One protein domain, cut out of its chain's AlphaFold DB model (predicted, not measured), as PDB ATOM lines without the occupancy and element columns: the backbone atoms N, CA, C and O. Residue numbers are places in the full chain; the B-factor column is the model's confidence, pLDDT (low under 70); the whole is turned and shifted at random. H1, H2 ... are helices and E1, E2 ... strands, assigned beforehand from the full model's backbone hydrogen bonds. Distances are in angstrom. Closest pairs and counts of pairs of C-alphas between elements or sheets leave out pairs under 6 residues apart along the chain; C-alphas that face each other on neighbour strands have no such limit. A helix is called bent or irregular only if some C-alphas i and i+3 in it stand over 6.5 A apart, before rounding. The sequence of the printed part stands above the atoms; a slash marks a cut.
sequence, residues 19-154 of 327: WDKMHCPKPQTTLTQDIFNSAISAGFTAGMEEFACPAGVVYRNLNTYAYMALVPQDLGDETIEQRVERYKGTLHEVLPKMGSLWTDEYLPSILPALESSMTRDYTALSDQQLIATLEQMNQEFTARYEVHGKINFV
ATOM      1  N   TRP A  19     145.965 181.172 145.459       94.38
ATOM      2  CA  TRP A  19     146.119 180.591 144.127       94.38
ATOM      3  C   TRP A  19     147.190 179.503 144.197       94.38
ATOM      4  O   TRP A  19     148.350 179.801 144.501       94.38
ATOM      5  N   ASP A  20     146.805 178.269 143.883       93.94
ATOM      6  CA  ASP A  20     147.743 177.169 143.740       93.94
ATOM      7  C   ASP A  20     148.526 177.290 142.425       93.94
ATOM      8  O   ASP A  20     148.244 176.651 141.414       93.94
ATOM      9  N   LYS A  21     149.528 178.166 142.443       92.31
ATOM     10  CA  LYS A  21     150.450 178.366 141.324       92.31
ATOM     11  C   LYS A  21     151.382 177.183 141.103       92.31
ATOM     12  O   LYS A  21     151.973 177.101 140.034       92.31
ATOM     13  N   MET A  22     151.586 176.353 142.124       91.12
ATOM     14  CA  MET A  22     152.540 175.254 142.062       91.12
ATOM     15  C   MET A  22     151.983 174.141 141.185       91.12
ATOM     16  O   MET A  22     152.666 173.683 140.276       91.12
ATOM     17  N   HIS A  23     150.727 173.768 141.419       91.38
ATOM     18  CA  HIS A  23     150.083 172.664 140.718       91.38
ATOM     19  C   HIS A  23     149.205 173.143 139.552       91.38
ATOM     20  O   HIS A  23     149.142 172.496 138.504       91.38
ATOM     21  N   CYS A  24     148.571 174.312 139.703       93.31
ATOM     22  CA  CYS A  24     147.604 174.874 138.756       93.31
ATOM     23  C   CYS A  24     148.007 176.300 138.299       93.31
ATOM     24  O   CYS A  24     147.265 177.270 138.510       93.31
ATOM     25  N   PRO A  25     149.179 176.480 137.649       94.00
ATOM     26  CA  PRO A  25     149.691 177.794 137.238       94.00
ATOM     27  C   PRO A  25     148.902 178.459 136.098       94.00
ATOM     28  O   PRO A  25     149.215 179.587 135.711       94.00
ATOM     29  N   LYS A  26     147.912 177.779 135.515       93.94
ATOM     30  CA  LYS A  26     147.146 178.229 134.347       93.94
ATOM     31  C   LYS A  26     145.635 178.104 134.605       93.94
ATOM     32  O   LYS A  26     145.235 177.380 135.517       93.94
ATOM     33  N   PRO A  27     144.793 178.795 133.813       93.88
ATOM     34  CA  PRO A  27     143.356 178.539 133.748       93.88
ATOM     35  C   PRO A  27     143.037 177.053 133.575       93.88
ATOM     36  O   PRO A  27     143.630 176.414 132.708       93.88
ATOM     37  N   GLN A  28     142.076 176.541 134.342       95.31
ATOM     38  CA  GLN A  28     141.609 175.161 134.237       95.31
ATOM     39  C   GLN A  28     140.271 175.041 133.504       95.31
ATOM     40  O   GLN A  28     139.375 175.881 133.660       95.31
ATOM     41  N   THR A  29     140.098 173.948 132.765       95.50
ATOM     42  CA  THR A  29     138.829 173.606 132.104       95.50
ATOM     43  C   THR A  29     137.757 173.201 133.115       95.50
ATOM     44  O   THR A  29     138.063 172.694 134.189       95.50
ATOM     45  N   THR A  30     136.473 173.372 132.782       94.38
ATOM     46  CA  THR A  30     135.367 172.954 133.670       94.38
ATOM     47  C   THR A  30     135.423 171.463 134.015       94.38
ATOM     48  O   THR A  30     135.076 171.095 135.130       94.38
ATOM     49  N   LEU A  31     135.906 170.616 133.100       92.75
ATOM     50  CA  LEU A  31     136.065 169.183 133.356       92.75
ATOM     51  C   LEU A  31     137.100 168.912 134.457       92.75
ATOM     52  O   LEU A  31     136.831 168.147 135.378       92.75
ATOM     53  N   THR A  32     138.254 169.580 134.397       94.38
ATOM     54  CA  THR A  32     139.276 169.512 135.450       94.38
ATOM     55  C   THR A  32     138.732 170.016 136.782       94.38
ATOM     56  O   THR A  32     138.985 169.417 137.821       94.38
ATOM     57  N   GLN A  33     137.932 171.079 136.774       93.19
ATOM     58  CA  GLN A  33     137.315 171.589 138.002       93.19
ATOM     59  C   GLN A  33     136.391 170.546 138.644       93.19
ATOM     60  O   GLN A  33     136.464 170.328 139.850       93.19
ATOM     61  N   ASP A  34     135.557 169.890 137.837       90.94
ATOM     62  CA  ASP A  34     134.541 168.953 138.320       90.94
ATOM     63  C   ASP A  34     135.139 167.621 138.789       90.94
ATOM     64  O   ASP A  34     134.792 167.131 139.861       90.94
ATOM     65  N   ILE A  35     136.084 167.060 138.029       90.62
ATOM     66  CA  ILE A  35     136.708 165.765 138.337       90.62
ATOM     67  C   ILE A  35     137.889 165.948 139.286       90.62
ATOM     68  O   ILE A  35     137.934 165.360 140.362       90.62
ATOM     69  N   PHE A  36     138.860 166.769 138.893       90.56
ATOM     70  CA  PHE A  36     140.153 166.822 139.557       90.56
ATOM     71  C   PHE A  36     140.050 167.566 140.893       90.56
ATOM     72  O   PHE A  36     140.271 166.981 141.949       90.56
ATOM     73  N   ASN A  37     139.635 168.835 140.879       93.62
ATOM     74  CA  ASN A  37     139.628 169.667 142.087       93.62
ATOM     75  C   ASN A  37     138.616 169.185 143.140       93.62
ATOM     76  O   ASN A  37     138.908 169.240 144.339       93.62
ATOM     77  N   SER A  38     137.450 168.686 142.713       92.00
ATOM     78  CA  SER A  38     136.463 168.089 143.623       92.00
ATOM     79  C   SER A  38     137.005 166.831 144.298       92.00
ATOM     80  O   SER A  38     136.866 166.691 145.511       92.00
ATOM     81  N   ALA A  39     137.667 165.944 143.547       92.94
ATOM     82  CA  ALA A  39     138.252 164.724 144.096       92.94
ATOM     83  C   ALA A  39     139.411 165.013 145.057       92.94
ATOM     84  O   ALA A  39     139.492 164.367 146.101       92.94
ATOM     85  N   ILE A  40     140.259 166.010 144.767       93.88
ATOM     86  CA  ILE A  40     141.283 166.456 145.724       93.88
ATOM     87  C   ILE A  40     140.625 166.970 146.994       93.88
ATOM     88  O   ILE A  40     140.980 166.535 148.085       93.88
ATOM     89  N   SER A  41     139.657 167.878 146.853       96.00
ATOM     90  CA  SER A  41     138.991 168.489 148.003       96.00
ATOM     91  C   SER A  41     138.322 167.438 148.880       96.00
ATOM     92  O   SER A  41     138.472 167.482 150.092       96.00
ATOM     93  N   ALA A  42     137.614 166.479 148.280       96.50
ATOM     94  CA  ALA A  42     136.925 165.421 149.007       96.50
ATOM     95  C   ALA A  42     137.902 164.399 149.604       96.50
ATOM     96  O   ALA A  42     137.879 164.164 150.811       96.50
ATOM     97  N   GLY A  43     138.771 163.817 148.775       97.38
ATOM     98  CA  GLY A  43     139.696 162.761 149.175       97.38
ATOM     99  C   GLY A  43     140.699 163.251 150.209       97.38
ATOM    100  O   GLY A  43     140.742 162.733 151.319       97.38
ATOM    101  N   PHE A  44     141.458 164.304 149.894       96.81
ATOM    102  CA  PHE A  44     142.509 164.811 150.782       96.81
ATOM    103  C   PHE A  44     141.947 165.212 152.150       96.81
ATOM    104  O   PHE A  44     142.500 164.849 153.188       96.81
ATOM    105  N   THR A  45     140.794 165.886 152.155       97.19
ATOM    106  CA  THR A  45     140.070 166.249 153.378       97.19
ATOM    107  C   THR A  45     139.614 165.028 154.171       97.19
ATOM    108  O   THR A  45     139.762 165.027 155.390       97.19
ATOM    109  N   ALA A  46     139.100 163.983 153.516       97.19
ATOM    110  CA  ALA A  46     138.710 162.746 154.189       97.19
ATOM    111  C   ALA A  46     139.913 162.040 154.840       97.19
ATOM    112  O   ALA A  46     139.824 161.608 155.989       97.19
ATOM    113  N   GLY A  47     141.066 162.008 154.163       96.56
ATOM    114  CA  GLY A  47     142.302 161.462 154.729       96.56
ATOM    115  C   GLY A  47     142.793 162.242 155.952       96.56
ATOM    116  O   GLY A  47     143.181 161.653 156.960       96.56
ATOM    117  N   MET A  48     142.723 163.575 155.901       96.81
ATOM    118  CA  MET A  48     143.044 164.434 157.047       96.81
ATOM    119  C   MET A  48     142.064 164.246 158.214       96.81
ATOM    120  O   MET A  48     142.476 164.246 159.376       96.81
ATOM    121  N   GLU A  49     140.777 164.075 157.914       96.06
ATOM    122  CA  GLU A  49     139.714 163.855 158.896       96.06
ATOM    123  C   GLU A  49     139.886 162.530 159.652       96.06
ATOM    124  O   GLU A  49     139.695 162.497 160.867       96.06
ATOM    125  N   GLU A  50     140.329 161.460 158.981       94.88
ATOM    126  CA  GLU A  50     140.651 160.178 159.631       94.88
ATOM    127  C   GLU A  50     141.743 160.336 160.700       94.88
ATOM    128  O   GLU A  50     141.710 159.693 161.749       94.88
ATOM    129  N   PHE A  51     142.669 161.270 160.480       94.56
ATOM    130  CA  PHE A  51     143.722 161.600 161.434       94.56
ATOM    131  C   PHE A  51     143.241 162.562 162.526       94.56
ATOM    132  O   PHE A  51     144.015 162.949 163.396       94.56
ATOM    133  N   ALA A  52     141.959 162.928 162.507       95.62
ATOM    134  CA  ALA A  52     141.333 163.956 163.320       95.62
ATOM    135  C   ALA A  52     141.928 165.360 163.116       95.62
ATOM    136  O   ALA A  52     141.878 166.185 164.024       95.62
ATOM    137  N   CYS A  53     142.477 165.668 161.939       96.56
ATOM    138  CA  CYS A  53     142.930 167.025 161.659       96.56
ATOM    139  C   CYS A  53     141.745 168.006 161.762       96.56
ATOM    140  O   CYS A  53     140.702 167.757 161.164       96.56
ATOM    141  N   PRO A  54     141.868 169.137 162.483       96.00
ATOM    142  CA  PRO A  54     140.758 170.079 162.664       96.00
ATOM    143  C   PRO A  54     140.430 170.899 161.406       96.00
ATOM    144  O   PRO A  54     139.529 171.740 161.440       96.00
ATOM    145  N   ALA A  55     141.176 170.704 160.319       95.12
ATOM    146  CA  ALA A  55     141.003 171.405 159.060       95.12
ATOM    147  C   ALA A  55     141.031 170.431 157.875       95.12
ATOM    148  O   ALA A  55     141.629 169.359 157.946       95.12
ATOM    149  N   GLY A  56     140.384 170.838 156.789       95.19
ATOM    150  CA  GLY A  56     140.394 170.190 155.484       95.19
ATOM    151  C   GLY A  56     140.966 171.102 154.405       95.19
ATOM    152  O   GLY A  56     141.183 172.295 154.633       95.19
ATOM    153  N   VAL A  57     141.172 170.545 153.215       95.00
ATOM    154  CA  VAL A  57     141.627 171.272 152.027       95.00
ATOM    155  C   VAL A  57     140.471 171.380 151.044       95.00
ATOM    156  O   VAL A  57     139.896 170.376 150.635       95.00
ATOM    157  N   VAL A  58     140.151 172.599 150.620       94.88
ATOM    158  CA  VAL A  58     139.125 172.833 149.601       94.88
ATOM    159  C   VAL A  58     139.706 173.632 148.453       94.88
ATOM    160  O   VAL A  58     140.333 174.671 148.658       94.88
ATOM    161  N   TYR A  59     139.446 173.159 147.240       94.94
ATOM    162  CA  TYR A  59     139.663 173.909 146.017       94.94
ATOM    163  C   TYR A  59     138.404 174.639 145.577       94.94
ATOM    164  O   TYR A  59     137.284 174.132 145.660       94.94
ATOM    165  N   ARG A  60     138.610 175.829 145.025       92.69
ATOM    166  CA  ARG A  60     137.587 176.599 144.335       92.69
ATOM    167  C   ARG A  60     138.194 177.334 143.158       92.69
ATOM    168  O   ARG A  60     139.235 177.975 143.277       92.69
ATOM    169  N   ASN A  61     137.517 177.286 142.017       92.44
ATOM    170  CA  ASN A  61     137.976 177.987 140.829       92.44
ATOM    171  C   ASN A  61     137.395 179.399 140.765       92.44
ATOM    172  O   ASN A  61     136.179 179.583 140.754       92.44
ATOM    173  N   LEU A  62     138.272 180.399 140.685       91.44
ATOM    174  CA  LEU A  62     137.914 181.805 140.512       91.44
ATOM    175  C   LEU A  62     138.422 182.280 139.161       91.44
ATOM    176  O   LEU A  62     139.628 182.278 138.911       91.44
ATOM    177  N   ASN A  63     137.499 182.661 138.275       88.69
ATOM    178  CA  ASN A  63     137.811 182.995 136.883       88.69
ATOM    179  C   ASN A  63     138.688 181.917 136.228       88.69
ATOM    180  O   ASN A  63     139.687 182.239 135.595       88.69
ATOM    181  N   THR A  64     138.326 180.643 136.421       92.00
ATOM    182  CA  THR A  64     139.025 179.427 135.951       92.00
ATOM    183  C   THR A  64     140.360 179.082 136.621       92.00
ATOM    184  O   THR A  64     140.829 177.966 136.445       92.00
ATOM    185  N   TYR A  65     140.944 179.939 137.459       93.56
ATOM    186  CA  TYR A  65     142.157 179.599 138.215       93.56
ATOM    187  C   TYR A  65     141.820 178.851 139.503       93.56
ATOM    188  O   TYR A  65     140.873 179.236 140.189       93.56
ATOM    189  N   ALA A  66     142.590 177.816 139.842       95.00
ATOM    190  CA  ALA A  66     142.395 177.023 141.054       95.00
ATOM    191  C   ALA A  66     142.935 177.761 142.286       95.00
ATOM    192  O   ALA A  66     144.123 178.074 142.367       95.00
ATOM    193  N   TYR A  67     142.070 178.022 143.258       94.94
ATOM    194  CA  TYR A  67     142.458 178.523 144.569       94.94
ATOM    195  C   TYR A  67     142.210 177.444 145.611       94.94
ATOM    196  O   TYR A  67     141.177 176.785 145.578       94.94
ATOM    197  N   MET A  68     143.134 177.303 146.547       95.25
ATOM    198  CA  MET A  68     143.046 176.386 147.671       95.25
ATOM    199  C   MET A  68     142.862 177.176 148.971       95.25
ATOM    200  O   MET A  68     143.446 178.250 149.149       95.25
ATOM    201  N   ALA A  69     142.077 176.631 149.892       95.12
ATOM    202  CA  ALA A  69     141.979 177.101 151.264       95.12
ATOM    203  C   ALA A  69     142.064 175.926 152.245       95.12
ATOM    204  O   ALA A  69     141.591 174.825 151.957       95.12
ATOM    205  N   LEU A  70     142.630 176.197 153.423       94.31
ATOM    206  CA  LEU A  70     142.432 175.360 154.600       94.31
ATOM    207  C   LEU A  70     141.165 175.832 155.304       94.31
ATOM    208  O   LEU A  70     141.071 176.998 155.695       94.31
ATOM    209  N   VAL A  71     140.195 174.938 155.455       93.06
ATOM    210  CA  VAL A  71     138.898 175.250 156.063       93.06
ATOM    211  C   VAL A  71     138.704 174.431 157.336       93.06
ATOM    212  O   VAL A  71     139.119 173.275 157.362       93.06
ATOM    213  N   PRO A  72     138.098 174.984 158.400       93.50
ATOM    214  CA  PRO A  72     137.761 174.200 159.584       93.50
ATOM    215  C   PRO A  72     136.830 173.034 159.237       93.50
ATOM    216  O   PRO A  72     135.891 173.207 158.459       93.50
ATOM    217  N   GLN A  73     137.075 171.870 159.836       93.31
ATOM    218  CA  GLN A  73     136.162 170.729 159.761       93.31
ATOM    219  C   GLN A  73     134.918 170.965 160.616       93.31
ATOM    220  O   GLN A  73     134.967 171.678 161.623       93.31
ATOM    221  N   ASP A  74     133.815 170.308 160.255       92.69
ATOM    222  CA  ASP A  74     132.680 170.175 161.166       92.69
ATOM    223  C   ASP A  74     133.088 169.272 162.341       92.69
ATOM    224  O   ASP A  74     133.526 168.133 162.161       92.69
ATOM    225  N   LEU A  75     133.001 169.808 163.555       94.50
ATOM    226  CA  LEU A  75     133.394 169.103 164.775       94.50
ATOM    227  C   LEU A  75     132.217 168.357 165.419       94.50
ATOM    228  O   LEU A  75     132.423 167.603 166.372       94.50
ATOM    229  N   GLY A  76     130.987 168.554 164.926       93.19
ATOM    230  CA  GLY A  76     129.785 168.048 165.578       93.19
ATOM    231  C   GLY A  76     129.708 168.514 167.036       93.19
ATOM    232  O   GLY A  76     129.673 169.712 167.312       93.19
ATOM    233  N   ASP A  77     129.705 167.557 167.967       94.81
ATOM    234  CA  ASP A  77     129.632 167.814 169.413       94.81
ATOM    235  C   ASP A  77     131.015 167.998 170.086       94.81
ATOM    236  O   ASP A  77     131.081 168.282 171.285       94.81
ATOM    237  N   GLU A  78     132.122 167.808 169.361       96.12
ATOM    238  CA  GLU A  78     133.486 167.918 169.896       96.12
ATOM    239  C   GLU A  78     133.937 169.390 169.992       96.12
ATOM    240  O   GLU A  78     133.682 170.198 169.097       96.12
ATOM    241  N   THR A  79     134.652 169.761 171.062       96.88
ATOM    242  CA  THR A  79     135.320 171.075 171.114       96.88
ATOM    243  C   THR A  79     136.616 171.067 170.302       96.88
ATOM    244  O   THR A  79     137.245 170.027 170.108       96.88
ATOM    245  N   ILE A  80     137.086 172.240 169.866       96.94
ATOM    246  CA  ILE A  80     138.355 172.331 169.127       96.94
ATOM    247  C   ILE A  80     139.542 171.787 169.939       96.94
ATOM    248  O   ILE A  80     140.440 171.165 169.379       96.94
ATOM    249  N   GLU A  81     139.537 171.952 171.264       97.31
ATOM    250  CA  GLU A  81     140.582 171.430 172.148       97.31
ATOM    251  C   GLU A  81     140.587 169.899 172.182       97.31
ATOM    252  O   GLU A  81     141.654 169.291 172.103       97.31
ATOM    253  N   GLN A  82     139.406 169.276 172.261       97.56
ATOM    254  CA  GLN A  82     139.264 167.819 172.205       97.56
ATOM    255  C   GLN A  82     139.749 167.276 170.855       97.56
ATOM    256  O   GLN A  82     140.545 166.333 170.828       97.56
ATOM    257  N   ARG A  83     139.371 167.943 169.753       97.31
ATOM    258  CA  ARG A  83     139.806 167.575 168.401       97.31
ATOM    259  C   ARG A  83     141.322 167.644 168.258       97.31
ATOM    260  O   ARG A  83     141.935 166.706 167.759       97.31
ATOM    261  N   VAL A  84     141.934 168.736 168.715       97.06
ATOM    262  CA  VAL A  84     143.391 168.934 168.649       97.06
ATOM    263  C   VAL A  84     144.142 167.906 169.495       97.06
ATOM    264  O   VAL A  84     145.200 167.441 169.077       97.06
ATOM    265  N   GLU A  85     143.621 167.531 170.663       97.44
ATOM    266  CA  GLU A  85     144.245 166.493 171.490       97.44
ATOM    267  C   GLU A  85     144.201 165.127 170.797       97.44
ATOM    268  O   GLU A  85     145.216 164.434 170.712       97.44
ATOM    269  N   ARG A  86     143.051 164.776 170.210       97.00
ATOM    270  CA  ARG A  86     142.896 163.546 169.427       97.00
ATOM    271  C   ARG A  86     143.813 163.531 168.206       97.00
ATOM    272  O   ARG A  86     144.511 162.545 168.005       97.00
ATOM    273  N   TYR A  87     143.883 164.632 167.458       96.56
ATOM    274  CA  TYR A  87     144.801 164.803 166.328       96.56
ATOM    275  C   TYR A  87     146.255 164.518 166.712       96.56
ATOM    276  O   TYR A  87     146.936 163.721 166.066       96.56
ATOM    277  N   LYS A  88     146.732 165.137 167.800       95.50
ATOM    278  CA  LYS A  88     148.095 164.930 168.305       95.50
ATOM    279  C   LYS A  88     148.332 163.480 168.714       95.50
ATOM    280  O   LYS A  88     149.379 162.930 168.379       95.50
ATOM    281  N   GLY A  89     147.368 162.869 169.405       96.44
ATOM    282  CA  GLY A  89     147.416 161.457 169.780       96.44
ATOM    283  C   GLY A  89     147.532 160.541 168.560       96.44
ATOM    284  O   GLY A  89     148.426 159.697 168.513       96.44
ATOM    285  N   THR A  90     146.698 160.766 167.543       95.94
ATOM    286  CA  THR A  90     146.726 159.997 166.294       95.94
ATOM    287  C   THR A  90     148.053 160.166 165.560       95.94
ATOM    288  O   THR A  90     148.667 159.172 165.182       95.94
ATOM    289  N   LEU A  91     148.559 161.395 165.404       94.25
ATOM    290  CA  LEU A  91     149.865 161.618 164.776       94.25
ATOM    291  C   LEU A  91     150.997 160.925 165.532       94.25
ATOM    292  O   LEU A  91     151.843 160.283 164.912       94.25
ATOM    293  N   HIS A  92     151.006 161.028 166.861       93.00
ATOM    294  CA  HIS A  92     152.017 160.380 167.687       93.00
ATOM    295  C   HIS A  92     152.030 158.858 167.484       93.00
ATOM    296  O   HIS A  92     153.100 158.254 167.417       93.00
ATOM    297  N   GLU A  93     150.855 158.242 167.345       93.94
ATOM    298  CA  GLU A  93     150.737 156.806 167.106       93.94
ATOM    299  C   GLU A  93     151.105 156.394 165.670       93.94
ATOM    300  O   GLU A  93     151.735 155.350 165.467       93.94
ATOM    301  N   VAL A  94     150.677 157.174 164.673       93.62
ATOM    302  CA  VAL A  94     150.697 156.763 163.263       93.62
ATOM    303  C   VAL A  94     151.985 157.160 162.550       93.62
ATOM    304  O   VAL A  94     152.506 156.360 161.772       93.62
ATOM    305  N   LEU A  95     152.554 158.340 162.826       92.75
ATOM    306  CA  LEU A  95     153.761 158.814 162.134       92.75
ATOM    307  C   LEU A  95     154.941 157.824 162.199       92.75
ATOM    308  O   LEU A  95     155.549 157.592 161.155       92.75
ATOM    309  N   PRO A  96     155.251 157.166 163.341       92.81
ATOM    310  CA  PRO A  96     156.300 156.141 163.385       92.81
ATOM    311  C   PRO A  96     156.055 154.934 162.462       92.81
ATOM    312  O   PRO A  96     156.994 154.217 162.133       92.81
ATOM    313  N   LYS A  97     154.799 154.679 162.075       94.44
ATOM    314  CA  LYS A  97     154.371 153.531 161.259       94.44
ATOM    315  C   LYS A  97     154.144 153.905 159.790       94.44
ATOM    316  O   LYS A  97     153.845 153.023 158.988       94.44
ATOM    317  N   MET A  98     154.270 155.182 159.420       95.12
ATOM    318  CA  MET A  98     153.840 155.678 158.109       95.12
ATOM    319  C   MET A  98     154.552 154.987 156.936       95.12
ATOM    320  O   MET A  98     153.906 154.646 155.953       95.12
ATOM    321  N   GLY A  99     155.852 154.696 157.058       94.75
ATOM    322  CA  GLY A  99     156.590 153.957 156.024       94.75
ATOM    323  C   GLY A  99     156.058 152.534 155.792       94.75
ATOM    324  O   GLY A  99     155.900 152.116 154.644       94.75
ATOM    325  N   SER A 100     155.720 151.806 156.865       95.94
ATOM    326  CA  SER A 100     155.085 150.481 156.752       95.94
ATOM    327  C   SER A 100     153.659 150.572 156.217       95.94
ATOM    328  O   SER A 100     153.304 149.800 155.340       95.94
ATOM    329  N   LEU A 101     152.862 151.550 156.659       96.62
ATOM    330  CA  LEU A 101     151.511 151.755 156.126       96.62
ATOM    331  C   LEU A 101     151.546 152.047 154.624       96.62
ATOM    332  O   LEU A 101     150.769 151.475 153.865       96.62
ATOM    333  N   TRP A 102     152.490 152.879 154.178       96.44
ATOM    334  CA  TRP A 102     152.699 153.124 152.757       96.44
ATOM    335  C   TRP A 102     153.016 151.836 151.994       96.44
ATOM    336  O   TRP A 102     152.336 151.512 151.023       96.44
ATOM    337  N   THR A 103     154.025 151.097 152.453       95.81
ATOM    338  CA  THR A 103     154.562 149.924 151.750       95.81
ATOM    339  C   THR A 103     153.597 148.741 151.756       95.81
ATOM    340  O   THR A 103     153.439 148.072 150.736       95.81
ATOM    341  N   ASP A 104     152.949 148.488 152.890       97.38
ATOM    342  CA  ASP A 104     152.197 147.258 153.135       97.38
ATOM    343  C   ASP A 104     150.697 147.411 152.845       97.38
ATOM    344  O   ASP A 104     150.020 146.412 152.593       97.38
ATOM    345  N   GLU A 105     150.164 148.638 152.860       96.69
ATOM    346  CA  GLU A 105     148.722 148.890 152.752       96.69
ATOM    347  C   GLU A 105     148.381 149.893 151.645       96.69
ATOM    348  O   GLU A 105     147.672 149.554 150.693       96.69
ATOM    349  N   TYR A 106     148.896 151.119 151.729       97.00
ATOM    350  CA  TYR A 106     148.434 152.211 150.877       97.00
ATOM    351  C   TYR A 106     148.890 152.067 149.427       97.00
ATOM    352  O   TYR A 106     148.043 152.056 148.534       97.00
ATOM    353  N   LEU A 107     150.186 151.893 149.160       95.88
ATOM    354  CA  LEU A 107     150.682 151.708 147.796       95.88
ATOM    355  C   LEU A 107     150.085 150.445 147.136       95.88
ATOM    356  O   LEU A 107     149.553 150.563 146.026       95.88
ATOM    357  N   PRO A 108     150.039 149.267 147.797       96.75
ATOM    358  CA  PRO A 108     149.360 148.088 147.253       96.75
ATOM    359  C   PRO A 108     147.874 148.292 146.940       96.75
ATOM    360  O   PRO A 108     147.366 147.667 146.011       96.75
ATOM    361  N   SER A 109     147.168 149.164 147.671       95.19
ATOM    362  CA  SER A 109     145.763 149.486 147.375       95.19
ATOM    363  C   SER A 109     145.584 150.312 146.093       95.19
ATOM    364  O   SER A 109     144.529 150.263 145.463       95.19
ATOM    365  N   ILE A 110     146.623 151.047 145.680       95.19
ATOM    366  CA  ILE A 110     146.594 151.977 144.546       95.19
ATOM    367  C   ILE A 110     146.981 151.283 143.235       95.19
ATOM    368  O   ILE A 110     146.342 151.502 142.201       95.19
ATOM    369  N   LEU A 111     148.025 150.451 143.272       94.38
ATOM    370  CA  LEU A 111     148.657 149.888 142.074       94.38
ATOM    371  C   LEU A 111     147.697 149.119 141.143       94.38
ATOM    372  O   LEU A 111     147.739 149.386 139.940       94.38
ATOM    373  N   PRO A 112     146.791 148.241 141.625       94.31
ATOM    374  CA  PRO A 112     145.921 147.468 140.734       94.31
ATOM    375  C   PRO A 112     144.988 148.339 139.880       94.31
ATOM    376  O   PRO A 112     144.742 148.039 138.711       94.31
ATOM    377  N   ALA A 113     144.475 149.435 140.449       92.75
ATOM    378  CA  ALA A 113     143.604 150.368 139.738       92.75
ATOM    379  C   ALA A 113     144.370 151.149 138.655       92.75
ATOM    380  O   ALA A 113     143.857 151.348 137.548       92.75
ATOM    381  N   LEU A 114     145.617 151.544 138.942       92.44
ATOM    382  CA  LEU A 114     146.495 152.191 137.963       92.44
ATOM    383  C   LEU A 114     146.849 151.237 136.819       92.44
ATOM    384  O   LEU A 114     146.680 151.596 135.656       92.44
ATOM    385  N   GLU A 115     147.259 150.005 137.129       93.06
ATOM    386  CA  GLU A 115     147.571 148.985 136.121       93.06
ATOM    387  C   GLU A 115     146.356 148.691 135.232       93.06
ATOM    388  O   GLU A 115     146.468 148.661 134.003       93.06
ATOM    389  N   SER A 116     145.167 148.548 135.830       92.56
ATOM    390  CA  SER A 116     143.935 148.354 135.064       92.56
ATOM    391  C   SER A 116     143.630 149.544 134.154       92.56
ATOM    392  O   SER A 116     143.224 149.335 133.014       92.56
ATOM    393  N   SER A 117     143.849 150.777 134.621       91.00
ATOM    394  CA  SER A 117     143.614 151.988 133.823       91.00
ATOM    395  C   SER A 117     144.582 152.106 132.641       91.00
ATOM    396  O   SER A 117     144.185 152.526 131.560       91.00
ATOM    397  N   MET A 118     145.839 151.691 132.809       90.56
ATOM    398  CA  MET A 118     146.849 151.760 131.743       90.56
ATOM    399  C   MET A 118     146.689 150.665 130.679       90.56
ATOM    400  O   MET A 118     147.094 150.858 129.536       90.56
ATOM    401  N   THR A 119     146.117 149.511 131.035       92.31
ATOM    402  CA  THR A 119     146.086 148.317 130.165       92.31
ATOM    403  C   THR A 119     144.720 148.015 129.547       92.31
ATOM    404  O   THR A 119     144.617 147.157 128.668       92.31
ATOM    405  N   ARG A 120     143.654 148.692 129.986       94.81
ATOM    406  CA  ARG A 120     142.287 148.452 129.503       94.81
ATOM    407  C   ARG A 120     142.116 148.903 128.052       94.81
ATOM    408  O   ARG A 120     142.391 150.046 127.703       94.81
ATOM    409  N   ASP A 121     141.564 148.024 127.215       95.62
ATOM    410  CA  ASP A 121     141.132 148.391 125.863       95.62
ATOM    411  C   ASP A 121     139.776 149.106 125.918       95.62
ATOM    412  O   ASP A 121     138.708 148.487 125.916       95.62
ATOM    413  N   TYR A 122     139.828 150.432 125.974       95.81
ATOM    414  CA  TYR A 122     138.640 151.281 125.979       95.81
ATOM    415  C   TYR A 122     137.836 151.201 124.668       95.81
ATOM    416  O   TYR A 122     136.640 151.481 124.681       95.81
ATOM    417  N   THR A 123     138.440 150.778 123.549       96.81
ATOM    418  CA  THR A 123     137.757 150.701 122.240       96.81
ATOM    419  C   THR A 123     136.788 149.522 122.141       96.81
ATOM    420  O   THR A 123     135.877 149.531 121.313       96.81
ATOM    421  N   ALA A 124     136.950 148.525 123.014       96.94
ATOM    422  CA  ALA A 124     136.085 147.354 123.100       96.94
ATOM    423  C   ALA A 124     134.845 147.569 123.991       96.94
ATOM    424  O   ALA A 124     133.986 146.687 124.073       96.94
ATOM    425  N   LEU A 125     134.747 148.708 124.686       97.94
ATOM    426  CA  LEU A 125     133.669 148.998 125.627       97.94
ATOM    427  C   LEU A 125     132.472 149.656 124.928       97.94
ATOM    428  O   LEU A 125     132.623 150.501 124.051       97.94
ATOM    429  N   SER A 126     131.261 149.294 125.351       98.19
ATOM    430  CA  SER A 126     130.047 150.048 125.005       98.19
ATOM    431  C   SER A 126     129.996 151.392 125.737       98.19
ATOM    432  O   SER A 126     130.598 151.543 126.798       98.19
ATOM    433  N   ASP A 127     129.188 152.335 125.247       98.31
ATOM    434  CA  ASP A 127     128.981 153.641 125.894       98.31
ATOM    435  C   ASP A 127     128.597 153.514 127.378       98.31
ATOM    436  O   ASP A 127     129.113 154.236 128.228       98.31
ATOM    437  N   GLN A 128     127.738 152.547 127.718       98.31
ATOM    438  CA  GLN A 128     127.354 152.291 129.108       98.31
ATOM    439  C   GLN A 128     128.549 151.832 129.958       98.31
ATOM    440  O   GLN A 128     128.684 152.238 131.111       98.31
ATOM    441  N   GLN A 129     129.422 150.991 129.398       98.00
ATOM    442  CA  GLN A 129     130.635 150.534 130.077       98.00
ATOM    443  C   GLN A 129     131.682 151.646 130.187       98.00
ATOM    444  O   GLN A 129     132.396 151.692 131.188       98.00
ATOM    445  N   LEU A 130     131.764 152.548 129.207       97.62
ATOM    446  CA  LEU A 130     132.635 153.723 129.257       97.62
ATOM    447  C   LEU A 130     132.207 154.689 130.366       97.62
ATOM    448  O   LEU A 130     133.051 155.103 131.154       97.62
ATOM    449  N   ILE A 131     130.906 154.979 130.488       96.81
ATOM    450  CA  ILE A 131     130.371 155.820 131.573       96.81
ATOM    451  C   ILE A 131     130.669 155.194 132.937       96.81
ATOM    452  O   ILE A 131     131.255 155.850 133.794       96.81
ATOM    453  N   ALA A 132     130.352 153.907 133.115       97.00
ATOM    454  CA  ALA A 132     130.636 153.204 134.366       97.00
ATOM    455  C   ALA A 132     132.142 153.178 134.689       97.00
ATOM    456  O   ALA A 132     132.537 153.288 135.848       97.00
ATOM    457  N   THR A 133     132.994 153.068 133.664       95.69
ATOM    458  CA  THR A 133     134.450 153.128 133.834       95.69
ATOM    459  C   THR A 133     134.904 154.517 134.275       95.69
ATOM    460  O   THR A 133     135.715 154.612 135.187       95.69
ATOM    461  N   LEU A 134     134.371 155.590 133.686       92.88
ATOM    462  CA  LEU A 134     134.702 156.958 134.087       92.88
ATOM    463  C   LEU A 134     134.289 157.241 135.541       92.88
ATOM    464  O   LEU A 134     135.068 157.812 136.303       92.88
ATOM    465  N   GLU A 135     133.094 156.802 135.944       94.31
ATOM    466  CA  GLU A 135     132.614 156.920 137.327       94.31
ATOM    467  C   GLU A 135     133.522 156.166 138.306       94.31
ATOM    468  O   GLU A 135     133.915 156.721 139.336       94.31
ATOM    469  N   GLN A 136     133.908 154.933 137.962       95.19
ATOM    470  CA  GLN A 136     134.849 154.137 138.749       95.19
ATOM    471  C   GLN A 136     136.211 154.838 138.868       95.19
ATOM    472  O   GLN A 136     136.727 154.984 139.973       95.19
ATOM    473  N   MET A 137     136.772 155.327 137.760       93.12
ATOM    474  CA  MET A 137     138.065 156.020 137.761       93.12
ATOM    475  C   MET A 137     138.037 157.280 138.633       93.12
ATOM    476  O   MET A 137     139.020 157.560 139.319       93.12
ATOM    477  N   ASN A 138     136.920 158.017 138.659       93.06
ATOM    478  CA  ASN A 138     136.765 159.193 139.518       93.06
ATOM    479  C   ASN A 138     136.706 158.826 141.015       93.06
ATOM    480  O   ASN A 138     137.312 159.498 141.853       93.06
ATOM    481  N   GLN A 139     136.021 157.731 141.363       94.94
ATOM    482  CA  GLN A 139     135.991 157.212 142.738       94.94
ATOM    483  C   GLN A 139     137.384 156.763 143.189       94.94
ATOM    484  O   GLN A 139     137.844 157.148 144.262       94.94
ATOM    485  N   GLU A 140     138.089 156.010 142.347       94.88
ATOM    486  CA  GLU A 140     139.456 155.566 142.617       94.88
ATOM    487  C   GLU A 140     140.428 156.749 142.714       94.88
ATOM    488  O   GLU A 140     141.331 156.747 143.550       94.88
ATOM    489  N   PHE A 141     140.246 157.788 141.894       93.88
ATOM    490  CA  PHE A 141     141.037 159.015 141.967       93.88
ATOM    491  C   PHE A 141     140.812 159.766 143.283       93.88
ATOM    492  O   PHE A 141     141.779 160.170 143.927       93.88
ATOM    493  N   THR A 142     139.562 159.868 143.737       96.44
ATOM    494  CA  THR A 142     139.227 160.439 145.050       96.44
ATOM    495  C   THR A 142     139.855 159.625 146.186       96.44
ATOM    496  O   THR A 142     140.488 160.197 147.071       96.44
ATOM    497  N   ALA A 143     139.770 158.291 146.133       96.06
ATOM    498  CA  ALA A 143     140.374 157.404 147.131       96.06
ATOM    499  C   ALA A 143     141.911 157.528 147.183       96.06
ATOM    500  O   ALA A 143     142.506 157.515 148.259       96.06
ATOM    501  N   ARG A 144     142.576 157.728 146.035       95.62
ATOM    502  CA  ARG A 144     144.018 158.032 145.998       95.62
ATOM    503  C   ARG A 144     144.349 159.345 146.708       95.62
ATOM    504  O   ARG A 144     145.355 159.420 147.409       95.62
ATOM    505  N   TYR A 145     143.505 160.367 146.572       95.94
ATOM    506  CA  TYR A 145     143.685 161.613 147.316       95.94
ATOM    507  C   TYR A 145     143.376 161.474 148.806       95.94
ATOM    508  O   TYR A 145     143.980 162.183 149.603       95.94
ATOM    509  N   GLU A 146     142.528 160.527 149.204       97.50
ATOM    510  CA  GLU A 146     142.377 160.147 150.610       97.50
ATOM    511  C   GLU A 146     143.679 159.603 151.189       97.50
ATOM    512  O   GLU A 146     144.140 160.092 152.219       97.50
ATOM    513  N   VAL A 147     144.336 158.676 150.486       97.44
ATOM    514  CA  VAL A 147     145.686 158.231 150.858       97.44
ATOM    515  C   VAL A 147     146.648 159.417 150.929       97.44
ATOM    516  O   VAL A 147     147.378 159.536 151.912       97.44
ATOM    517  N   HIS A 148     146.615 160.326 149.947       95.69
ATOM    518  CA  HIS A 148     147.463 161.523 149.943       95.69
ATOM    519  C   HIS A 148     147.252 162.388 151.201       95.69
ATOM    520  O   HIS A 148     148.220 162.782 151.851       95.69
ATOM    521  N   GLY A 149     146.000 162.613 151.609       95.75
ATOM    522  CA  GLY A 149     145.672 163.338 152.838       95.75
ATOM    523  C   GLY A 149     146.262 162.698 154.102       95.75
ATOM    524  O   GLY A 149     146.693 163.418 155.002       95.75
ATOM    525  N   LYS A 150     146.350 161.360 154.150       95.81
ATOM    526  CA  LYS A 150     146.965 160.605 155.261       95.81
ATOM    527  C   LYS A 150     148.488 160.744 155.260       95.81
ATOM    528  O   LYS A 150     149.084 161.073 156.286       95.81
ATOM    529  N   ILE A 151     149.132 160.526 154.109       95.81
ATOM    530  CA  ILE A 151     150.601 160.566 154.008       95.81
ATOM    531  C   ILE A 151     151.159 161.987 154.118       95.81
ATOM    532  O   ILE A 151     152.309 162.133 154.510       95.81
ATOM    533  N   ASN A 152     150.370 163.037 153.862       93.69
ATOM    534  CA  ASN A 152     150.817 164.434 153.936       93.69
ATOM    535  C   ASN A 152     151.477 164.800 155.282       93.69
ATOM    536  O   ASN A 152     152.343 165.672 155.351       93.69
ATOM    537  N   PHE A 153     151.123 164.108 156.368       93.56
ATOM    538  CA  PHE A 153     151.711 164.363 157.683       93.56
ATOM    539  C   PHE A 153     153.168 163.895 157.838       93.56
ATOM    540  O   PHE A 153     153.792 164.256 158.833       93.56
ATOM    541  N   VAL A 154     153.768 163.202 156.860       94.06
ATOM    542  CA  VAL A 154     155.230 162.968 156.860       94.06
ATOM    543  C   VAL A 154     156.036 164.268 156.831       94.06
ATOM    544  O   VAL A 154     157.157 164.299 157.334       94.06
TER     545      VAL A 154
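What this domain is: This is residues 19 to 154 of the 327 residues of an uncharacterized protein of Dehalococcoidia bacterium (UniProt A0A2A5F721). Look for a row of parts side by side: the two-strand hairpin E1 and E2, then H1, H3 and H2b, while H2a, the other arm of the bent helix H2, crosses one end of the row and loosely links its two sides. H1 and H3 make the core. The printed part has 136 residues, with three named helices and two named strands in the order H1, E1, E2, H2, H3; the sheet E1 - E2 is antiparallel and the class is mostly helix. It is only just loose, close to compact, with a radius of gyration of the C-alphas of 17.3 A and spans of 54 by 41 by 30 A.

Where its parts are: Find E1 at residues 55 to 62, 21.5 A, and E2 at 65 to 72, 22.5 A. H1, residues 30 to 50, starts at C-alpha 30 (135.367, 172.954, 133.670) and spans 29.4 A. H2, residues 80 to 119, was assigned as one helix by its hydrogen bonds but is bent: C-alphas 96 and 99 are 7.7 A apart. Its arms are H2a, residues 80 to 96, 24.8 A, and H2b, residues 99 to 119, 28.5 A. Both are irregular, at C-alphas 93 and 96, 6.7 A apart, and 104 and 107, 7.1 A apart. H3, residues 127 to 151, runs 36.1 A to C-alpha 151 (150.601, 160.566, 154.008).

How they stand to each other: In the hairpin E1 and E2, N 58 and O 69 are 3.0 A apart, within hydrogen-bond range. The closest C-alphas of H1 and E1, Thr 45 and Gly 56, are 4.5 A apart. H1 touches H3, closest at C-alphas Gly 43 and Glu 146, 4.0 A, at a steep tilt of 42 degrees, the same way. H2b and H3 form a helical hairpin and touch, closest at C-alphas Tyr 106 and Val 147, 6.6 A, at a shallow tilt of 20 degrees, opposite ways. H2a is about perpendicular to H2b, 84 degrees, and apart from H1 and H3. Every O i to N i+4 pair is within hydrogen-bond range in H3, against 15 of 17 in H1, 12 of 13 in H2a and 12 of 17 in H2b.

The domain as a whole: The C-alphas farthest apart, Glu 81 and Ala 124, are 54.8 A apart. The printed part has no cut, no link is long, and no printed residue is under 70 in pLDDT.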